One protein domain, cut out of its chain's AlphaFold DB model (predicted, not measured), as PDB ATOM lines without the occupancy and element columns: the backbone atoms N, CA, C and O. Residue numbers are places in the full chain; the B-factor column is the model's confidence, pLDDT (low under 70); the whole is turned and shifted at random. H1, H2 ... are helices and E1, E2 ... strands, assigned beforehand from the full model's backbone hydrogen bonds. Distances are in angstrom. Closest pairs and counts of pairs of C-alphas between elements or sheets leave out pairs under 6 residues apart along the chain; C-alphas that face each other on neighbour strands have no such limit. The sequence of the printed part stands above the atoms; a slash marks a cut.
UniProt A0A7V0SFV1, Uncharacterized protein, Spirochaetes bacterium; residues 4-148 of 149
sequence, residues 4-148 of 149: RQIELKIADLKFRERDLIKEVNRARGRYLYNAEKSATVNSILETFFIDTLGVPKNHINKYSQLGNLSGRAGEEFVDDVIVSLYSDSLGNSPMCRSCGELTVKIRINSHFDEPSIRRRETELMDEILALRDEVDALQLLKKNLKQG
ATOM      1  N   ARG A   4     187.700 161.985 153.605       91.19
ATOM      2  CA  ARG A   4     186.272 162.330 153.635       91.19
ATOM      3  C   ARG A   4     186.067 163.845 153.605       91.19
ATOM      4  O   ARG A   4     185.204 164.331 152.881       91.19
ATOM      5  N   GLN A   5     186.885 164.597 154.337       93.38
ATOM      6  CA  GLN A   5     186.914 166.059 154.299       93.38
ATOM      7  C   GLN A   5     187.268 166.567 152.897       93.38
ATOM      8  O   GLN A   5     186.650 167.517 152.419       93.38
ATOM      9  N   ILE A   6     188.213 165.910 152.212       91.75
ATOM     10  CA  ILE A   6     188.545 166.226 150.815       91.75
ATOM     11  C   ILE A   6     187.354 165.979 149.885       91.75
ATOM     12  O   ILE A   6     187.049 166.823 149.048       91.75
ATOM     13  N   GLU A   7     186.655 164.853 150.031       92.88
ATOM     14  CA  GLU A   7     185.474 164.549 149.214       92.88
ATOM     15  C   GLU A   7     184.345 165.564 149.403       92.88
ATOM     16  O   GLU A   7     183.778 166.024 148.412       92.88
ATOM     17  N   LEU A   8     184.058 165.950 150.650       95.69
ATOM     18  CA  LEU A   8     183.053 166.967 150.951       95.69
ATOM     19  C   LEU A   8     183.416 168.316 150.329       95.69
ATOM     20  O   LEU A   8     182.564 168.951 149.713       95.69
ATOM     21  N   LYS A   9     184.686 168.724 150.426       95.50
ATOM     22  CA  LYS A   9     185.136 169.988 149.840       95.50
ATOM     23  C   LYS A   9     185.093 169.968 148.310       95.50
ATOM     24  O   LYS A   9     184.619 170.923 147.712       95.50
ATOM     25  N   ILE A  10     185.501 168.870 147.667       95.38
ATOM     26  CA  ILE A  10     185.365 168.717 146.206       95.38
ATOM     27  C   ILE A  10     183.895 168.819 145.780       95.38
ATOM     28  O   ILE A  10     183.601 169.434 144.757       95.38
ATOM     29  N   ALA A  11     182.973 168.210 146.531       96.00
ATOM     30  CA  ALA A  11     181.551 168.293 146.218       96.00
ATOM     31  C   ALA A  11     181.047 169.744 146.281       96.00
ATOM     32  O   ALA A  11     180.402 170.192 145.338       96.00
ATOM     33  N   ASP A  12     181.394 170.477 147.340       96.88
ATOM     34  CA  ASP A  12     181.032 171.889 147.518       96.88
ATOM     35  C   ASP A  12     181.567 172.781 146.382       96.88
ATOM     36  O   ASP A  12     180.802 173.501 145.738       96.88
ATOM     37  N   LEU A  13     182.851 172.633 146.032       96.56
ATOM     38  CA  LEU A  13     183.471 173.364 144.920       96.56
ATOM     39  C   LEU A  13     182.770 173.081 143.581       96.56
ATOM     40  O   LEU A  13     182.549 173.999 142.794       96.56
ATOM     41  N   LYS A  14     182.342 171.836 143.332       94.62
ATOM     42  CA  LYS A  14     181.570 171.478 142.126       94.62
ATOM     43  C   LYS A  14     180.163 172.075 142.112       94.62
ATOM     44  O   LYS A  14     179.655 172.419 141.043       94.62
ATOM     45  N   PHE A  15     179.509 172.196 143.269       96.31
ATOM     46  CA  PHE A  15     178.232 172.909 143.355       96.31
ATOM     47  C   PHE A  15     178.419 174.390 143.026       96.31
ATOM     48  O   PHE A  15     177.662 174.926 142.213       96.31
ATOM     49  N   ARG A  16     179.466 175.014 143.573       96.00
ATOM     50  CA  ARG A  16     179.812 176.405 143.276       96.00
ATOM     51  C   ARG A  16     180.127 176.618 141.794       96.00
ATOM     52  O   ARG A  16     179.569 177.535 141.197       96.00
ATOM     53  N   GLU A  17     180.930 175.745 141.183       95.00
ATOM     54  CA  GLU A  17     181.233 175.784 139.745       95.00
ATOM     55  C   GLU A  17     179.945 175.773 138.907       95.00
ATOM     56  O   GLU A  17     179.760 176.600 138.013       95.00
ATOM     57  N   ARG A  18     179.004 174.874 139.226       94.75
ATOM     58  CA  ARG A  18     177.719 174.785 138.519       94.75
ATOM     59  C   ARG A  18     176.920 176.085 138.603       94.75
ATOM     60  O   ARG A  18     176.239 176.436 137.638       94.75
ATOM     61  N   ASP A  19     176.951 176.769 139.739       96.38
ATOM     62  CA  ASP A  19     176.236 178.032 139.906       96.38
ATOM     63  C   ASP A  19     176.907 179.178 139.143       96.38
ATOM     64  O   ASP A  19     176.205 179.937 138.472       96.38
ATOM     65  N   LEU A  20     178.240 179.224 139.106       95.06
ATOM     66  CA  LEU A  20     178.976 180.176 138.268       95.06
ATOM     67  C   LEU A  20     178.706 179.959 136.778       95.06
ATOM     68  O   LEU A  20     178.453 180.921 136.059       95.06
ATOM     69  N   ILE A  21     178.638 178.709 136.309       93.44
ATOM     70  CA  ILE A  21     178.268 178.404 134.914       93.44
ATOM     71  C   ILE A  21     176.871 178.956 134.583       93.44
ATOM     72  O   ILE A  21     176.642 179.484 133.492       93.44
ATOM     73  N   LYS A  22     175.914 178.876 135.518       94.12
ATOM     74  CA  LYS A  22     174.592 179.495 135.323       94.12
ATOM     75  C   LYS A  22     174.696 181.017 135.254       94.12
ATOM     76  O   LYS A  22     173.982 181.619 134.456       94.12
ATOM     77  N   GLU A  23     175.542 181.640 136.071       94.06
ATOM     78  CA  GLU A  23     175.779 183.086 136.014       94.06
ATOM     79  C   GLU A  23     176.409 183.518 134.688       94.06
ATOM     80  O   GLU A  23     175.927 184.479 134.092       94.06
ATOM     81  N   VAL A  24     177.389 182.769 134.172       92.00
ATOM     82  CA  VAL A  24     177.977 182.997 132.841       92.00
ATOM     83  C   VAL A  24     176.887 182.954 131.776       92.00
ATOM     84  O   VAL A  24     176.744 183.886 130.987       92.00
ATOM     85  N   ASN A  25     176.041 181.922 131.791       90.62
ATOM     86  CA  ASN A  25     174.946 181.798 130.828       90.62
ATOM     87  C   ASN A  25     173.927 182.943 130.937       90.62
ATOM     88  O   ASN A  25     173.423 183.420 129.921       90.62
ATOM     89  N   ARG A  26     173.645 183.434 132.151       91.56
ATOM     90  CA  ARG A  26     172.793 184.617 132.352       91.56
ATOM     91  C   ARG A  26     173.438 185.881 131.791       91.56
ATOM     92  O   ARG A  26     172.752 186.635 131.107       91.56
ATOM     93  N   ALA A  27     174.731 186.096 132.042       89.56
ATOM     94  CA  ALA A  27     175.474 187.227 131.490       89.56
ATOM     95  C   ALA A  27     175.444 187.196 129.953       89.56
ATOM     96  O   ALA A  27     175.103 188.192 129.316       89.56
ATOM     97  N   ARG A  28     175.663 186.016 129.358       91.19
ATOM     98  CA  ARG A  28     175.592 185.799 127.906       91.19
ATOM     99  C   ARG A  28     174.214 186.062 127.305       91.19
ATOM    100  O   ARG A  28     174.126 186.492 126.159       91.19
ATOM    101  N   GLY A  29     173.137 185.882 128.071       91.75
ATOM    102  CA  GLY A  29     171.781 186.239 127.640       91.75
ATOM    103  C   GLY A  29     171.638 187.712 127.235       91.75
ATOM    104  O   GLY A  29     170.780 188.060 126.424       91.75
ATOM    105  N   ARG A  30     172.512 188.592 127.734       92.31
ATOM    106  CA  ARG A  30     172.519 189.998 127.338       92.31
ATOM    107  C   ARG A  30     173.108 190.221 125.940       92.31
ATOM    108  O   ARG A  30     172.591 191.071 125.218       92.31
ATOM    109  N   TYR A  31     174.090 189.424 125.516       93.38
ATOM    110  CA  TYR A  31     174.582 189.443 124.132       93.38
ATOM    111  C   TYR A  31     173.483 189.061 123.140       93.38
ATOM    112  O   TYR A  31     173.306 189.734 122.129       93.38
ATOM    113  N   LEU A  32     172.700 188.029 123.474       94.31
ATOM    114  CA  LEU A  32     171.548 187.581 122.689       94.31
ATOM    115  C   LEU A  32     170.538 188.719 122.480       94.31
ATOM    116  O   LEU A  32     170.188 189.067 121.353       94.31
ATOM    117  N   TYR A  33     170.165 189.383 123.573       93.69
ATOM    118  CA  TYR A  33     169.269 190.535 123.539       93.69
ATOM    119  C   TYR A  33     169.808 191.701 122.698       93.69
ATOM    120  O   TYR A  33     169.069 192.311 121.922       93.69
ATOM    121  N   ASN A  34     171.095 192.027 122.844       94.00
ATOM    122  CA  ASN A  34     171.728 193.109 122.090       94.00
ATOM    123  C   ASN A  34     171.783 192.778 120.587       94.00
ATOM    124  O   ASN A  34     171.468 193.630 119.756       94.00
ATOM    125  N   ALA A  35     172.104 191.531 120.239       94.88
ATOM    126  CA  ALA A  35     172.143 191.043 118.864       94.88
ATOM    127  C   ALA A  35     170.779 191.172 118.161       94.88
ATOM    128  O   ALA A  35     170.702 191.711 117.053       94.88
ATOM    129  N   GLU A  36     169.684 190.778 118.822       94.44
ATOM    130  CA  GLU A  36     168.309 190.906 118.295       94.44
ATOM    131  C   GLU A  36     167.861 192.354 118.054       94.44
ATOM    132  O   GLU A  36     166.923 192.610 117.284       94.44
ATOM    133  N   LYS A  37     168.500 193.298 118.748       93.31
ATOM    134  CA  LYS A  37     168.239 194.736 118.662       93.31
ATOM    135  C   LYS A  37     169.220 195.482 117.770       93.31
ATOM    136  O   LYS A  37     169.052 196.689 117.589       93.31
ATOM    137  N   SER A  38     170.210 194.791 117.216       94.19
ATOM    138  CA  SER A  38     171.195 195.399 116.331       94.19
ATOM    139  C   SER A  38     170.523 196.090 115.138       94.19
ATOM    140  O   SER A  38     169.489 195.648 114.624       94.19
ATOM    141  N   ALA A  39     171.131 197.186 114.679       93.88
ATOM    142  CA  ALA A  39     170.653 197.918 113.508       93.88
ATOM    143  C   ALA A  39     170.590 197.013 112.268       93.88
ATOM    144  O   ALA A  39     169.629 197.084 111.510       93.88
ATOM    145  N   THR A  40     171.559 196.107 112.115       93.38
ATOM    146  CA  THR A  40     171.615 195.129 111.024       93.38
ATOM    147  C   THR A  40     170.401 194.201 111.014       93.38
ATOM    148  O   THR A  40     169.753 194.060 109.981       93.38
ATOM    149  N   VAL A  41     170.040 193.605 112.158       95.06
ATOM    150  CA  VAL A  41     168.863 192.720 112.250       95.06
ATOM    151  C   VAL A  41     167.581 193.477 111.958       95.06
ATOM    152  O   VAL A  41     166.745 192.990 111.200       95.06
ATOM    153  N   ASN A  42     167.425 194.666 112.540       95.06
ATOM    154  CA  ASN A  42     166.233 195.470 112.300       95.06
ATOM    155  C   ASN A  42     166.152 195.913 110.833       95.06
ATOM    156  O   ASN A  42     165.078 195.852 110.254       95.06
ATOM    157  N   SER A  43     167.271 196.270 110.201       96.19
ATOM    158  CA  SER A  43     167.304 196.611 108.777       96.19
ATOM    159  C   SER A  43     166.891 195.433 107.894       96.19
ATOM    160  O   SER A  43     166.077 195.624 106.996       96.19
ATOM    161  N   ILE A  44     167.374 194.215 108.166       95.25
ATOM    162  CA  ILE A  44     166.970 193.016 107.411       95.25
ATOM    163  C   ILE A  44     165.485 192.709 107.632       95.25
ATOM    164  O   ILE A  44     164.782 192.387 106.680       95.25
ATOM    165  N   LEU A  45     164.986 192.837 108.864       95.44
ATOM    166  CA  LEU A  45     163.568 192.646 109.162       95.44
ATOM    167  C   LEU A  45     162.692 193.610 108.348       95.44
ATOM    168  O   LEU A  45     161.753 193.161 107.697       95.44
ATOM    169  N   GLU A  46     163.000 194.907 108.373       96.44
ATOM    170  CA  GLU A  46     162.205 195.914 107.664       96.44
ATOM    171  C   GLU A  46     162.329 195.726 106.140       96.44
ATOM    172  O   GLU A  46     161.334 195.516 105.457       96.44
ATOM    173  N   THR A  47     163.550 195.660 105.603       95.44
ATOM    174  CA  THR A  47     163.760 195.611 104.144       95.44
ATOM    175  C   THR A  47     163.321 194.294 103.503       95.44
ATOM    176  O   THR A  47     162.699 194.293 102.439       95.44
ATOM    177  N   PHE A  48     163.635 193.152 104.119       92.94
ATOM    178  CA  PHE A  48     163.380 191.847 103.513       92.94
ATOM    179  C   PHE A  48     161.971 191.344 103.826       92.94
ATOM    180  O   PHE A  48     161.228 190.995 102.914       92.94
ATOM    181  N   PHE A  49     161.560 191.319 105.094       92.25
ATOM    182  CA  PHE A  49     160.251 190.762 105.442       92.25
ATOM    183  C   PHE A  49     159.107 191.751 105.215       92.25
ATOM    184  O   PHE A  49     158.086 191.364 104.650       92.25
ATOM    185  N   ILE A  50     159.255 193.005 105.644       92.19
ATOM    186  CA  ILE A  50     158.155 193.975 105.582       92.19
ATOM    187  C   ILE A  50     158.059 194.574 104.179       92.19
ATOM    188  O   ILE A  50     157.047 194.379 103.511       92.19
ATOM    189  N   ASP A  51     159.113 195.233 103.701       92.88
ATOM    190  CA  ASP A  51     159.057 195.988 102.446       92.88
ATOM    191  C   ASP A  51     159.010 195.068 101.218       92.88
ATOM    192  O   ASP A  51     158.220 195.286 100.301       92.88
ATOM    193  N   THR A  52     159.842 194.018 101.197       90.62
ATOM    194  CA  THR A  52     159.944 193.123 100.031       90.62
ATOM    195  C   THR A  52     158.871 192.037 100.029       90.62
ATOM    196  O   THR A  52     158.231 191.797  99.005       90.62
ATOM    197  N   LEU A  53     158.670 191.348 101.157       89.44
ATOM    198  CA  LEU A  53     157.718 190.235 101.234       89.44
ATOM    199  C   LEU A  53     156.308 190.662 101.657       89.44
ATOM    200  O   LEU A  53     155.382 189.862 101.492       89.44
ATOM    201  N   GLY A  54     156.118 191.886 102.160       89.69
ATOM    202  CA  GLY A  54     154.817 192.376 102.620       89.69
ATOM    203  C   GLY A  54     154.320 191.690 103.895       89.69
ATOM    204  O   GLY A  54     153.116 191.678 104.151       89.69
ATOM    205  N   VAL A  55     155.212 191.064 104.670       90.44
ATOM    206  CA  VAL A  55     154.850 190.349 105.899       90.44
ATOM    207  C   VAL A  55     154.657 191.372 107.019       90.44
ATOM    208  O   VAL A  55     155.592 192.109 107.332       90.44
ATOM    209  N   PRO A  56     153.484 191.429 107.674       89.81
ATOM    210  CA  PRO A  56     153.288 192.356 108.775       89.81
ATOM    211  C   PRO A  56     154.201 192.009 109.956       89.81
ATOM    212  O   PRO A  56     154.387 190.843 110.300       89.81
ATOM    213  N   LYS A  57     154.738 193.033 110.626       90.94
ATOM    214  CA  LYS A  57     155.744 192.880 111.690       90.94
ATOM    215  C   LYS A  57     155.343 191.930 112.820       90.94
ATOM    216  O   LYS A  57     156.188 191.226 113.355       90.94
ATOM    217  N   ASN A  58     154.062 191.899 113.179       91.56
ATOM    218  CA  ASN A  58     153.508 191.028 114.220       91.56
ATOM    219  C   ASN A  58     153.463 189.539 113.829       91.56
ATOM    220  O   ASN A  58     153.201 188.707 114.690       91.56
ATOM    221  N   HIS A  59     153.715 189.209 112.561       91.62
ATOM    222  CA  HIS A  59     153.861 187.841 112.060       91.62
ATOM    223  C   HIS A  59     155.328 187.441 111.845       91.62
ATOM    224  O   HIS A  59     155.608 186.368 111.306       91.62
ATOM    225  N   ILE A  60     156.269 188.307 112.233       93.50
ATOM    226  CA  ILE A  60     157.702 188.042 112.163       93.50
ATOM    227  C   ILE A  60     158.191 187.811 113.580       93.50
ATOM    228  O   ILE A  60     158.140 188.693 114.438       93.50
ATOM    229  N   ASN A  61     158.712 186.621 113.814       94.88
ATOM    230  CA  ASN A  61     159.271 186.251 115.092       94.88
ATOM    231  C   ASN A  61     160.795 186.347 115.053       94.88
ATOM    232  O   ASN A  61     161.428 186.168 114.008       94.88
ATOM    233  N   LYS A  62     161.377 186.637 116.216       95.25
ATOM    234  CA  LYS A  62     162.820 186.765 116.407       95.25
ATOM    235  C   LYS A  62     163.279 185.803 117.484       95.25
ATOM    236  O   LYS A  62     162.656 185.713 118.538       95.25
ATOM    237  N   TYR A  63     164.370 185.106 117.206       95.25
ATOM    238  CA  TYR A  63     165.014 184.208 118.151       95.25
ATOM    239  C   TYR A  63     166.525 184.316 118.012       95.25
ATOM    240  O   TYR A  63     167.037 184.299 116.894       95.25
ATOM    241  N   SER A  64     167.247 184.387 119.122       95.69
ATOM    242  CA  SER A  64     168.706 184.384 119.124       95.69
ATOM    243  C   SER A  64     169.278 183.226 119.925       95.69
ATOM    244  O   SER A  64     168.725 182.776 120.928       95.69
ATOM    245  N   GLN A  65     170.426 182.748 119.465       95.38
ATOM    246  CA  GLN A  65     171.207 181.719 120.130       95.38
ATOM    247  C   GLN A  65     172.691 182.047 120.024       95.38
ATOM    248  O   GLN A  65     173.131 182.724 119.090       95.38
ATOM    249  N   LEU A  66     173.469 181.531 120.973       93.38
ATOM    250  CA  LEU A  66     174.922 181.584 120.885       93.38
ATOM    251  C   LEU A  66     175.353 180.807 119.642       93.38
ATOM    252  O   LEU A  66     174.833 179.719 119.380       93.38
ATOM    253  N   GLY A  67     176.251 181.387 118.856       91.62
ATOM    254  CA  GLY A  67     176.903 180.662 117.783       91.62
ATOM    255  C   GLY A  67     178.256 180.164 118.262       91.62
ATOM    256  O   GLY A  67     178.311 179.300 119.139       91.62
ATOM    257  N   ASN A  68     179.336 180.679 117.686       90.31
ATOM    258  CA  ASN A  68     180.670 180.234 118.066       90.31
ATOM    259  C   ASN A  68     181.096 180.793 119.426       90.31
ATOM    260  O   ASN A  68     180.835 181.953 119.760       90.31
ATOM    261  N   LEU A  69     181.792 179.946 120.183       89.44
ATOM    262  CA  LEU A  69     182.589 180.367 121.322       89.44
ATOM    263  C   LEU A  69     184.069 180.234 120.947       89.44
ATOM    264  O   LEU A  69     184.469 179.224 120.365       89.44
ATOM    265  N   SER A  70     184.870 181.246 121.258       86.50
ATOM    266  CA  SER A  70     186.309 181.283 120.990       86.50
ATOM    267  C   SER A  70     187.084 181.556 122.282       86.50
ATOM    268  O   SER A  70     186.560 182.166 123.213       86.50
ATOM    269  N   GLY A  71     188.318 181.058 122.388       84.31
ATOM    270  CA  GLY A  71     189.140 181.218 123.592       84.31
ATOM    271  C   GLY A  71     190.055 180.027 123.871       84.31
ATOM    272  O   GLY A  71     190.327 179.214 122.983       84.31
ATOM    273  N   ARG A  72     190.565 179.934 125.106       77.69
ATOM    274  CA  ARG A  72     191.397 178.808 125.570       77.69
ATOM    275  C   ARG A  72     190.531 177.741 126.240       77.69
ATOM    276  O   ARG A  72     189.410 178.007 126.662       77.69
ATOM    277  N   ALA A  73     191.053 176.521 126.368       68.88
ATOM    278  CA  ALA A  73     190.335 175.444 127.047       68.88
ATOM    279  C   ALA A  73     189.969 175.862 128.482       68.88
ATOM    280  O   ALA A  73     190.845 176.154 129.292       68.88
ATOM    281  N   GLY A  74     188.670 175.904 128.778       69.00
ATOM    282  CA  GLY A  74     188.158 176.348 130.074       69.00
ATOM    283  C   GLY A  74     187.887 177.850 130.193       69.00
ATOM    284  O   GLY A  74     187.301 178.237 131.194       69.00
ATOM    285  N   GLU A  75     188.221 178.660 129.186       80.00
ATOM    286  CA  GLU A  75     187.870 180.081 129.073       80.00
ATOM    287  C   GLU A  75     187.401 180.370 127.643       80.00
ATOM    288  O   GLU A  75     188.172 180.758 126.763       80.00
ATOM    289  N   GLU A  76     186.120 180.114 127.405       85.75
ATOM    290  CA  GLU A  76     185.474 180.358 126.122       85.75
ATOM    291  C   GLU A  76     184.595 181.603 126.225       85.75
ATOM    292  O   GLU A  76     183.892 181.796 127.217       85.75
ATOM    293  N   PHE A  77     184.596 182.415 125.179       87.62
ATOM    294  CA  PHE A  77     183.880 183.675 125.074       87.62
ATOM    295  C   PHE A  77     182.970 183.657 123.859       87.62
ATOM    296  O   PHE A  77     183.290 183.044 122.846       87.62
ATOM    297  N   VAL A  78     181.832 184.344 123.944       89.38
ATOM    298  CA  VAL A  78     180.932 184.479 122.789       89.38
ATOM    299  C   VAL A  78     181.624 185.254 121.671       89.38
ATOM    300  O   VAL A  78     181.959 186.421 121.868       89.38
ATOM    301  N   ASP A  79     181.811 184.598 120.526       90.62
ATOM    302  CA  ASP A  79     182.447 185.140 119.318       90.62
ATOM    303  C   ASP A  79     181.394 185.652 118.331       90.62
ATOM    304  O   ASP A  79     181.508 186.735 117.758       90.62
ATOM    305  N   ASP A  80     180.306 184.891 118.188       93.00
ATOM    306  CA  ASP A  80     179.164 185.296 117.387       93.00
ATOM    307  C   ASP A  80     177.819 184.874 117.993       93.00
ATOM    308  O   ASP A  80     177.698 183.937 118.790       93.00
ATOM    309  N   VAL A  81     176.785 185.617 117.604       94.88
ATOM    310  CA  VAL A  81     175.387 185.338 117.929       94.88
ATOM    311  C   VAL A  81     174.627 185.099 116.634       94.88
ATOM    312  O   VAL A  81     174.737 185.864 115.674       94.88
ATOM    313  N   ILE A  82     173.819 184.044 116.606       96.69
ATOM    314  CA  ILE A  82     172.943 183.737 115.478       96.69
ATOM    315  C   ILE A  82     171.547 184.236 115.821       96.69
ATOM    316  O   ILE A  82     170.918 183.741 116.753       96.69
ATOM    317  N   VAL A  83     171.048 185.188 115.038       97.38
ATOM    318  CA  VAL A  83     169.674 185.687 115.110       97.38
ATOM    319  C   VAL A  83     168.877 185.097 113.954       97.38
ATOM    320  O   VAL A  83     169.253 185.231 112.792       97.38
ATOM    321  N   SER A  84     167.775 184.432 114.267       97.44
ATOM    322  CA  SER A  84     166.825 183.886 113.305       97.44
ATOM    323  C   SER A  84     165.588 184.775 113.260       97.44
ATOM    324  O   SER A  84     164.961 185.032 114.289       97.44
ATOM    325  N   LEU A  85     165.251 185.242 112.062       96.69
ATOM    326  CA  LEU A  85     163.975 185.871 111.743       96.69
ATOM    327  C   LEU A  85     163.111 184.827 111.049       96.69
ATOM    328  O   LEU A  85     163.565 184.260 110.056       96.69
ATOM    329  N   TYR A  86     161.904 184.566 111.544       94.44
ATOM    330  CA  TYR A  86     161.022 183.571 110.935       94.44
ATOM    331  C   TYR A  86     159.593 184.080 110.763       94.44
ATOM    332  O   TYR A  86     159.093 184.860 111.576       94.44
ATOM    333  N   SER A  87     158.930 183.607 109.710       92.69
ATOM    334  CA  SER A  87     157.492 183.773 109.515       92.69
ATOM    335  C   SER A  87     156.896 182.550 108.821       92.69
ATOM    336  O   SER A  87     157.427 182.073 107.820       92.69
ATOM    337  N   ASP A  88     155.776 182.076 109.354       88.75
ATOM    338  CA  ASP A  88     154.900 181.041 108.787       88.75
ATOM    339  C   ASP A  88     153.695 181.650 108.039       88.75
ATOM    340  O   ASP A  88     152.936 180.972 107.351       88.75
ATOM    341  N   SER A  89     153.519 182.968 108.140       80.88
ATOM    342  CA  SER A  89     152.360 183.699 107.631       80.88
ATOM    343  C   SER A  89     152.657 184.328 106.266       80.88
ATOM    344  O   SER A  89     152.412 185.510 106.031       80.88
ATOM    345  N   LEU A  90     153.202 183.526 105.348       81.06
ATOM    346  CA  LEU A  90     153.608 183.967 104.006       81.06
ATOM    347  C   LEU A  90     152.487 183.901 102.967       81.06
ATOM    348  O   LEU A  90     152.679 184.355 101.844       81.06
ATOM    349  N   GLY A  91     151.317 183.361 103.325       66.44
ATOM    350  CA  GLY A  91     150.226 183.085 102.379       66.44
ATOM    351  C   GLY A  91     149.709 184.309 101.613       66.44
ATOM    352  O   GLY A  91     149.187 184.163 100.510       66.44
ATOM    353  N   ASN A  92     149.911 185.515 102.152       68.56
ATOM    354  CA  ASN A  92     149.546 186.771 101.493       68.56
ATOM    355  C   ASN A  92     150.712 187.425 100.729       68.56
ATOM    356  O   ASN A  92     150.510 188.436 100.057       68.56
ATOM    357  N   SER A  93     151.925 186.869 100.809       75.56
ATOM    358  CA  SER A  93     153.098 187.423 100.137       75.56
ATOM    359  C   SER A  93     153.045 187.144  98.630       75.56
ATOM    360  O   SER A  93     152.996 185.981  98.212       75.56
ATOM    361  N   PRO A  94     153.122 188.178  97.772       73.62
ATOM    362  CA  PRO A  94     153.139 187.983  96.326       73.62
ATOM    363  C   PRO A  94     154.407 187.264  95.838       73.62
ATOM    364  O   PRO A  94     154.373 186.647  94.776       73.62
ATOM    365  N   MET A  95     155.493 187.312  96.614       79.94
ATOM    366  CA  MET A  95     156.806 186.748  96.280       79.94
ATOM    367  C   MET A  95     156.946 185.260  96.646       79.94
ATOM    368  O   MET A  95     157.816 184.585  96.106       79.94
ATOM    369  N   CYS A  96     156.112 184.735  97.554       75.88
ATOM    370  CA  CYS A  96     156.295 183.399  98.144       75.88
ATOM    371  C   CYS A  96     154.958 182.661  98.354       75.88
ATOM    372  O   CYS A  96     154.711 182.073  99.403       75.88
ATOM    373  N   ARG A  97     154.071 182.673  97.348       77.12
ATOM    374  CA  ARG A  97     152.704 182.109  97.455       77.12
ATOM    375  C   ARG A  97     152.639 180.611  97.778       77.12
ATOM    376  O   ARG A  97     151.601 180.134  98.220       77.12
ATOM    377  N   SER A  98     153.715 179.867  97.532       83.06
ATOM    378  CA  SER A  98     153.812 178.425  97.809       83.06
ATOM    379  C   SER A  98     154.669 178.105  99.038       83.06
ATOM    380  O   SER A  98     154.988 176.943  99.274       83.06
ATOM    381  N   CYS A  99     155.076 179.118  99.800       84.75
ATOM    382  CA  CYS A  99     155.955 178.956 100.949       84.75
ATOM    383  C   CYS A  99     155.124 178.771 102.220       84.75
ATOM    384  O   CYS A  99     154.302 179.621 102.549       84.75
ATOM    385  N   GLY A 100     155.348 177.663 102.931       84.56
ATOM    386  CA  GLY A 100     154.740 177.431 104.246       84.56
ATOM    387  C   GLY A 100     155.471 178.148 105.382       84.56
ATOM    388  O   GLY A 100     154.858 178.504 106.377       84.56
ATOM    389  N   GLU A 101     156.773 178.385 105.224       90.62
ATOM    390  CA  GLU A 101     157.618 179.064 106.205       90.62
ATOM    391  C   GLU A 101     158.833 179.679 105.503       90.62
ATOM    392  O   GLU A 101     159.309 179.159 104.487       90.62
ATOM    393  N   LEU A 102     159.354 180.772 106.059       91.75
ATOM    394  CA  LEU A 102     160.631 181.357 105.685       91.75
ATOM    395  C   LEU A 102     161.397 181.740 106.944       91.75
ATOM    396  O   LEU A 102     160.896 182.488 107.785       91.75
ATOM    397  N   THR A 103     162.642 181.277 107.011       94.75
ATOM    398  CA  THR A 103     163.580 181.607 108.080       94.75
ATOM    399  C   THR A 103     164.852 182.216 107.492       94.75
ATOM    400  O   THR A 103     165.507 181.615 106.641       94.75
ATOM    401  N   VAL A 104     165.235 183.394 107.982       95.06
ATOM    402  CA  VAL A 104     166.504 184.065 107.675       95.06
ATOM    403  C   VAL A 104     167.400 183.999 108.902       95.06
ATOM    404  O   VAL A 104     167.039 184.492 109.969       95.06
ATOM    405  N   LYS A 105     168.586 183.405 108.748       96.38
ATOM    406  CA  LYS A 105     169.603 183.341 109.803       96.38
ATOM    407  C   LYS A 105     170.679 184.388 109.560       96.38
ATOM    408  O   LYS A 105     171.313 184.404 108.510       96.38
ATOM    409  N   ILE A 106     170.901 185.226 110.559       95.44
ATOM    410  CA  ILE A 106     171.856 186.325 110.553       95.44
ATOM    411  C   ILE A 106     172.903 186.002 111.612       95.44
ATOM    412  O   ILE A 106     172.587 185.926 112.798       95.44
ATOM    413  N   ARG A 107     174.151 185.796 111.194       95.44
ATOM    414  CA  ARG A 107     175.276 185.672 112.125       95.44
ATOM    415  C   ARG A 107     175.850 187.059 112.383       95.44
ATOM    416  O   ARG A 107     176.299 187.721 111.450       95.44
ATOM    417  N   ILE A 108     175.833 187.481 113.640       93.38
ATOM    418  CA  ILE A 108     176.390 188.749 114.094       93.38
ATOM    419  C   ILE A 108     177.694 188.464 114.828       93.38
ATOM    420  O   ILE A 108     177.692 187.791 115.852       93.38
ATOM    421  N   ASN A 109     178.784 189.012 114.308       91.12
ATOM    422  CA  ASN A 109     180.143 188.881 114.843       91.12
ATOM    423  C   ASN A 109     180.661 190.175 115.502       91.12
ATOM    424  O   ASN A 109     181.834 190.285 115.832       91.12
ATOM    425  N   SER A 110     179.820 191.205 115.612       82.94
ATOM    426  CA  SER A 110     180.207 192.523 116.118       82.94
ATOM    427  C   SER A 110     178.994 193.294 116.638       82.94
ATOM    428  O   SER A 110     177.851 192.957 116.343       82.94
ATOM    429  N   HIS A 111     179.228 194.342 117.432       76.88
ATOM    430  CA  HIS A 111     178.189 195.272 117.909       76.88
ATOM    431  C   HIS A 111     177.095 194.687 118.827       76.88
ATOM    432  O   HIS A 111     176.163 195.405 119.183       76.88
ATOM    433  N   PHE A 112     177.205 193.424 119.249       85.12
ATOM    434  CA  PHE A 112     176.429 192.875 120.372       85.12
ATOM    435  C   PHE A 112     177.194 192.946 121.702       85.12
ATOM    436  O   PHE A 112     176.585 192.855 122.773       85.12
ATOM    437  N   ASP A 113     178.517 193.107 121.617       81.69
ATOM    438  CA  ASP A 113     179.426 193.141 122.753       81.69
ATOM    439  C   ASP A 113     179.253 194.414 123.580       81.69
ATOM    440  O   ASP A 113     179.301 195.535 123.073       81.69
ATOM    441  N   GLU A 114     179.094 194.223 124.887       86.88
ATOM    442  CA  GLU A 114     179.108 195.294 125.877       86.88
ATOM    443  C   GLU A 114     180.335 195.070 126.777       86.88
ATOM    444  O   GLU A 114     180.440 194.006 127.400       86.88
ATOM    445  N   PRO A 115     181.268 196.036 126.886       89.19
ATOM    446  CA  PRO A 115     182.502 195.848 127.655       89.19
ATOM    447  C   PRO A 115     182.275 195.454 129.122       89.19
ATOM    448  O   PRO A 115     183.075 194.727 129.707       89.19
ATOM    449  N   SER A 116     181.175 195.921 129.715       89.75
ATOM    450  CA  SER A 116     180.725 195.570 131.067       89.75
ATOM    451  C   SER A 116     180.392 194.078 131.199       89.75
ATOM    452  O   SER A 116     180.843 193.431 132.143       89.75
ATOM    453  N   ILE A 117     179.648 193.518 130.239       89.38
ATOM    454  CA  ILE A 117     179.278 192.098 130.212       89.38
ATOM    455  C   ILE A 117     180.523 191.255 129.973       89.38
ATOM    456  O   ILE A 117     180.715 190.270 130.678       89.38
ATOM    457  N   ARG A 118     181.398 191.667 129.045       89.69
ATOM    458  CA  ARG A 118     182.639 190.940 128.754       89.69
ATOM    459  C   ARG A 118     183.535 190.844 129.979       89.69
ATOM    460  O   ARG A 118     184.060 189.773 130.275       89.69
ATOM    461  N   ARG A 119     183.663 191.940 130.728       91.62
ATOM    462  CA  ARG A 119     184.398 191.948 131.995       91.62
ATOM    463  C   ARG A 119     183.775 190.983 133.001       91.62
ATOM    464  O   ARG A 119     184.494 190.172 133.568       91.62
ATOM    465  N   ARG A 120     182.450 191.019 133.170       92.06
ATOM    466  CA  ARG A 120     181.753 190.113 134.093       92.06
ATOM    467  C   ARG A 120     181.884 188.644 133.682       92.06
ATOM    468  O   ARG A 120     182.051 187.790 134.544       92.06
ATOM    469  N   GLU A 121     181.801 188.345 132.389       91.50
ATOM    470  CA  GLU A 121     182.036 187.004 131.849       91.50
ATOM    471  C   GLU A 121     183.462 186.542 132.163       91.50
ATOM    472  O   GLU A 121     183.629 185.443 132.676       91.50
ATOM    473  N   THR A 122     184.460 187.402 131.946       91.31
ATOM    474  CA  THR A 122     185.872 187.112 132.254       91.31
ATOM    475  C   THR A 122     186.061 186.792 133.739       91.31
ATOM    476  O   THR A 122     186.569 185.730 134.069       91.31
ATOM    477  N   GLU A 123     185.555 187.642 134.639       93.38
ATOM    478  CA  GLU A 123     185.634 187.427 136.093       93.38
ATOM    479  C   GLU A 123     185.025 186.083 136.527       93.38
ATOM    480  O   GLU A 123     185.585 185.376 137.363       93.38
ATOM    481  N   LEU A 124     183.870 185.724 135.959       93.94
ATOM    482  CA  LEU A 124     183.200 184.460 136.260       93.94
ATOM    483  C   LEU A 124     183.981 183.253 135.728       93.94
ATOM    484  O   LEU A 124     184.034 182.221 136.395       93.94
ATOM    485  N   MET A 125     184.569 183.367 134.536       93.00
ATOM    486  CA  MET A 125     185.389 182.306 133.954       93.00
ATOM    487  C   MET A 125     186.694 182.117 134.735       93.00
ATOM    488  O   MET A 125     187.064 180.975 135.005       93.00
ATOM    489  N   ASP A 126     187.329 183.201 135.183       93.12
ATOM    490  CA  ASP A 126     188.498 183.155 136.069       93.12
ATOM    491  C   ASP A 126     188.168 182.456 137.400       93.12
ATOM    492  O   ASP A 126     188.928 181.600 137.857       93.12
ATOM    493  N   GLU A 127     187.007 182.749 138.003       94.62
ATOM    494  CA  GLU A 127     186.550 182.070 139.227       94.62
ATOM    495  C   GLU A 127     186.316 180.567 138.982       94.62
ATOM    496  O   GLU A 127     186.728 179.734 139.790       94.62
ATOM    497  N   ILE A 128     185.714 180.192 137.846       94.25
ATOM    498  CA  ILE A 128     185.519 178.782 137.459       94.25
ATOM    499  C   ILE A 128     186.860 178.058 137.304       94.25
ATOM    500  O   ILE A 128     187.004 176.933 137.787       94.25
ATOM    501  N   LEU A 129     187.834 178.678 136.636       93.00
ATOM    502  CA  LEU A 129     189.166 178.103 136.462       93.00
ATOM    503  C   LEU A 129     189.857 177.884 137.809       93.00
ATOM    504  O   LEU A 129     190.343 176.785 138.069       93.00
ATOM    505  N   ALA A 130     189.807 178.875 138.700       94.19
ATOM    506  CA  ALA A 130     190.382 178.754 140.036       94.19
ATOM    507  C   ALA A 130     189.759 177.596 140.843       94.19
ATOM    508  O   ALA A 130     190.475 176.851 141.515       94.19
ATOM    509  N   LEU A 131     188.439 177.391 140.743       95.19
ATOM    510  CA  LEU A 131     187.767 176.259 141.393       95.19
ATOM    511  C   LEU A 131     188.219 174.910 140.825       95.19
ATOM    512  O   LEU A 131     188.372 173.949 141.581       95.19
ATOM    513  N   ARG A 132     188.425 174.819 139.507       94.88
ATOM    514  CA  ARG A 132     188.910 173.593 138.855       94.88
ATOM    515  C   ARG A 132     190.324 173.249 139.305       94.88
ATOM    516  O   ARG A 132     190.558 172.105 139.690       94.88
ATOM    517  N   ASP A 133     191.206 174.242 139.358       95.31
ATOM    518  CA  ASP A 133     192.572 174.073 139.855       95.31
ATOM    519  C   ASP A 133     192.579 173.590 141.318       95.31
ATOM    520  O   ASP A 133     193.328 172.675 141.677       95.31
ATOM    521  N   GLU A 134     191.700 174.137 142.170       96.31
ATOM    522  CA  GLU A 134     191.559 173.679 143.559       96.31
ATOM    523  C   GLU A 134     191.030 172.237 143.638       96.31
ATOM    524  O   GLU A 134     191.534 171.425 144.424       96.31
ATOM    525  N   VAL A 135     190.041 171.884 142.814       95.62
ATOM    526  CA  VAL A 135     189.513 170.516 142.734       95.62
ATOM    527  C   VAL A 135     190.603 169.533 142.308       95.62
ATOM    528  O   VAL A 135     190.721 168.469 142.922       95.62
ATOM    529  N   ASP A 136     191.416 169.872 141.312       96.06
ATOM    530  CA  ASP A 136     192.497 169.014 140.822       96.06
ATOM    531  C   ASP A 136     193.598 168.835 141.876       96.06
ATOM    532  O   ASP A 136     194.043 167.708 142.135       96.06
ATOM    533  N   ALA A 137     193.961 169.908 142.585       96.44
ATOM    534  CA  ALA A 137     194.887 169.845 143.714       96.44
ATOM    535  C   ALA A 137     194.359 168.939 144.845       96.44
ATOM    536  O   ALA A 137     195.094 168.103 145.384       96.44
ATOM    537  N   LEU A 138     193.068 169.042 145.177       95.81
ATOM    538  CA  LEU A 138     192.415 168.195 146.180       95.81
ATOM    539  C   LEU A 138     192.348 166.726 145.743       95.81
ATOM    540  O   LEU A 138     192.572 165.824 146.557       95.81
ATOM    541  N   GLN A 139     192.077 166.455 144.465       94.69
ATOM    542  CA  GLN A 139     192.093 165.096 143.921       94.69
ATOM    543  C   GLN A 139     193.489 164.471 143.996       94.69
ATOM    544  O   GLN A 139     193.620 163.305 144.390       94.69
ATOM    545  N   LEU A 140     194.533 165.245 143.685       95.31
ATOM    546  CA  LEU A 140     195.920 164.807 143.806       95.31
ATOM    547  C   LEU A 140     196.287 164.511 145.267       95.31
ATOM    548  O   LEU A 140     196.830 163.443 145.559       95.31
ATOM    549  N   LEU A 141     195.918 165.397 146.198       93.50
ATOM    550  CA  LEU A 141     196.130 165.191 147.632       93.50
ATOM    551  C   LEU A 141     195.442 163.911 148.126       93.50
ATOM    552  O   LEU A 141     196.053 163.091 148.810       93.50
ATOM    553  N   LYS A 142     194.183 163.693 147.728       92.25
ATOM    554  CA  LYS A 142     193.427 162.477 148.057       92.25
ATOM    555  C   LYS A 142     194.115 161.216 147.535       92.25
ATOM    556  O   LYS A 142     194.136 160.202 148.232       92.25
ATOM    557  N   LYS A 143     194.653 161.259 146.311       92.31
ATOM    558  CA  LYS A 143     195.396 160.139 145.716       92.31
ATOM    559  C   LYS A 143     196.654 159.826 146.529       92.31
ATOM    560  O   LYS A 143     196.869 158.658 146.840       92.31
ATOM    561  N   ASN A 144     197.416 160.846 146.920       91.94
ATOM    562  CA  ASN A 144     198.631 160.682 147.724       91.94
ATOM    563  C   ASN A 144     198.324 160.059 149.096       91.94
ATOM    564  O   ASN A 144     198.939 159.058 149.457       91.94
ATOM    565  N   LEU A 145     197.284 160.546 149.785       90.19
ATOM    566  CA  LEU A 145     196.841 159.999 151.075       90.19
ATOM    567  C   LEU A 145     196.402 158.528 150.982       90.19
ATOM    568  O   LEU A 145     196.684 157.736 151.875       90.19
ATOM    569  N   LYS A 146     195.728 158.134 149.891       86.94
ATOM    570  CA  LYS A 146     195.344 156.728 149.658       86.94
ATOM    571  C   LYS A 146     196.539 155.820 149.364       86.94
ATOM    572  O   LYS A 146     196.446 154.620 149.595       86.94
ATOM    573  N   GLN A 147     197.626 156.373 148.829       87.56
ATOM    574  CA  GLN A 147     198.845 155.636 148.491       87.56
ATOM    575  C   GLN A 147     199.840 155.548 149.661       87.56
ATOM    576  O   GLN A 147     200.906 154.963 149.489       87.56
ATOM    577  N   GLY A 148     199.496 156.077 150.842       64.88
ATOM    578  CA  GLY A 148     200.322 155.961 152.048       64.88
ATOM    579  C   GLY A 148     201.624 156.766 152.002       64.88
ATOM    580  O   GLY A 148     202.581 156.381 152.671       64.88
TER     581      GLY A 148
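What this domain is: This is residues 4 to 148 of the 149 residues of an uncharacterized protein of Spirochaetes bacterium (UniProt A0A7V0SFV1). A long stalk of two helices, H1 and H3, side by side and running opposite ways, ends in a small head: the three-stranded sheet E1, E4, E5, with H2 over one face and the end of H1 packed on it. The small hairpin of E2 and E3 packs on H3 through E3, and residues 143 to 148 stick out. The printed part has 145 residues with three named helices and five named strands, in the order H1 H2 E1 E2 E3 E4 E5 H3; the class is mixed, and both sheets, E1 - E4 - E5 and E2 - E3, are antiparallel. It is an extended rod, 80 by 31 by 21 A, with a radius of gyration of the C-alphas of 22.6 A.

Where its parts are: H1, residues 4 to 36, begins at C-alpha 4 (186.272, 162.330, 153.635) and spans 48.9 A. H2 is residues 39 to 52, 17.9 A. E1 is residues 61 to 66, E2 69 to 72, E3 75 to 78, E4 81 to 87 and E5 102 to 108. H3, residues 115 to 146, spans 46.7 A and ends at C-alpha 146 (195.344, 156.728, 149.658).

How they stand to each other: H1 and H3 touch at a shallow tilt of 19 degrees; their closest C-alphas, Ile 10 and Val 135, are 5.7 A apart. H1 is on the sheet E1 E4 E5 at the sheet's level, height 3.0 A. H2 lies over E4 and, only just, E5 with 3 C-alphas, at a height of 10.4 A. N 63 and O 84 are 3.0 A apart, N 83 and O 106 2.8 A, and N 70 and O 77 2.9 A, within hydrogen-bond range. The closest C-alphas of E3 and H3, Glu 75 and Met 125, are 5.9 A apart. Every O i to N i+4 pair is within range in H3, 27 of 29 in H1 and 8 of 10 in H2.

The domain as a whole: The C-alphas farthest apart, Pro 94 and Gly 148, are 79.7 A apart. The printed part has no cut; the link E4 to E5 is long, 14 residues. The pLDDT is under 70 at residues 73 to 74, 91 to 92 and 148.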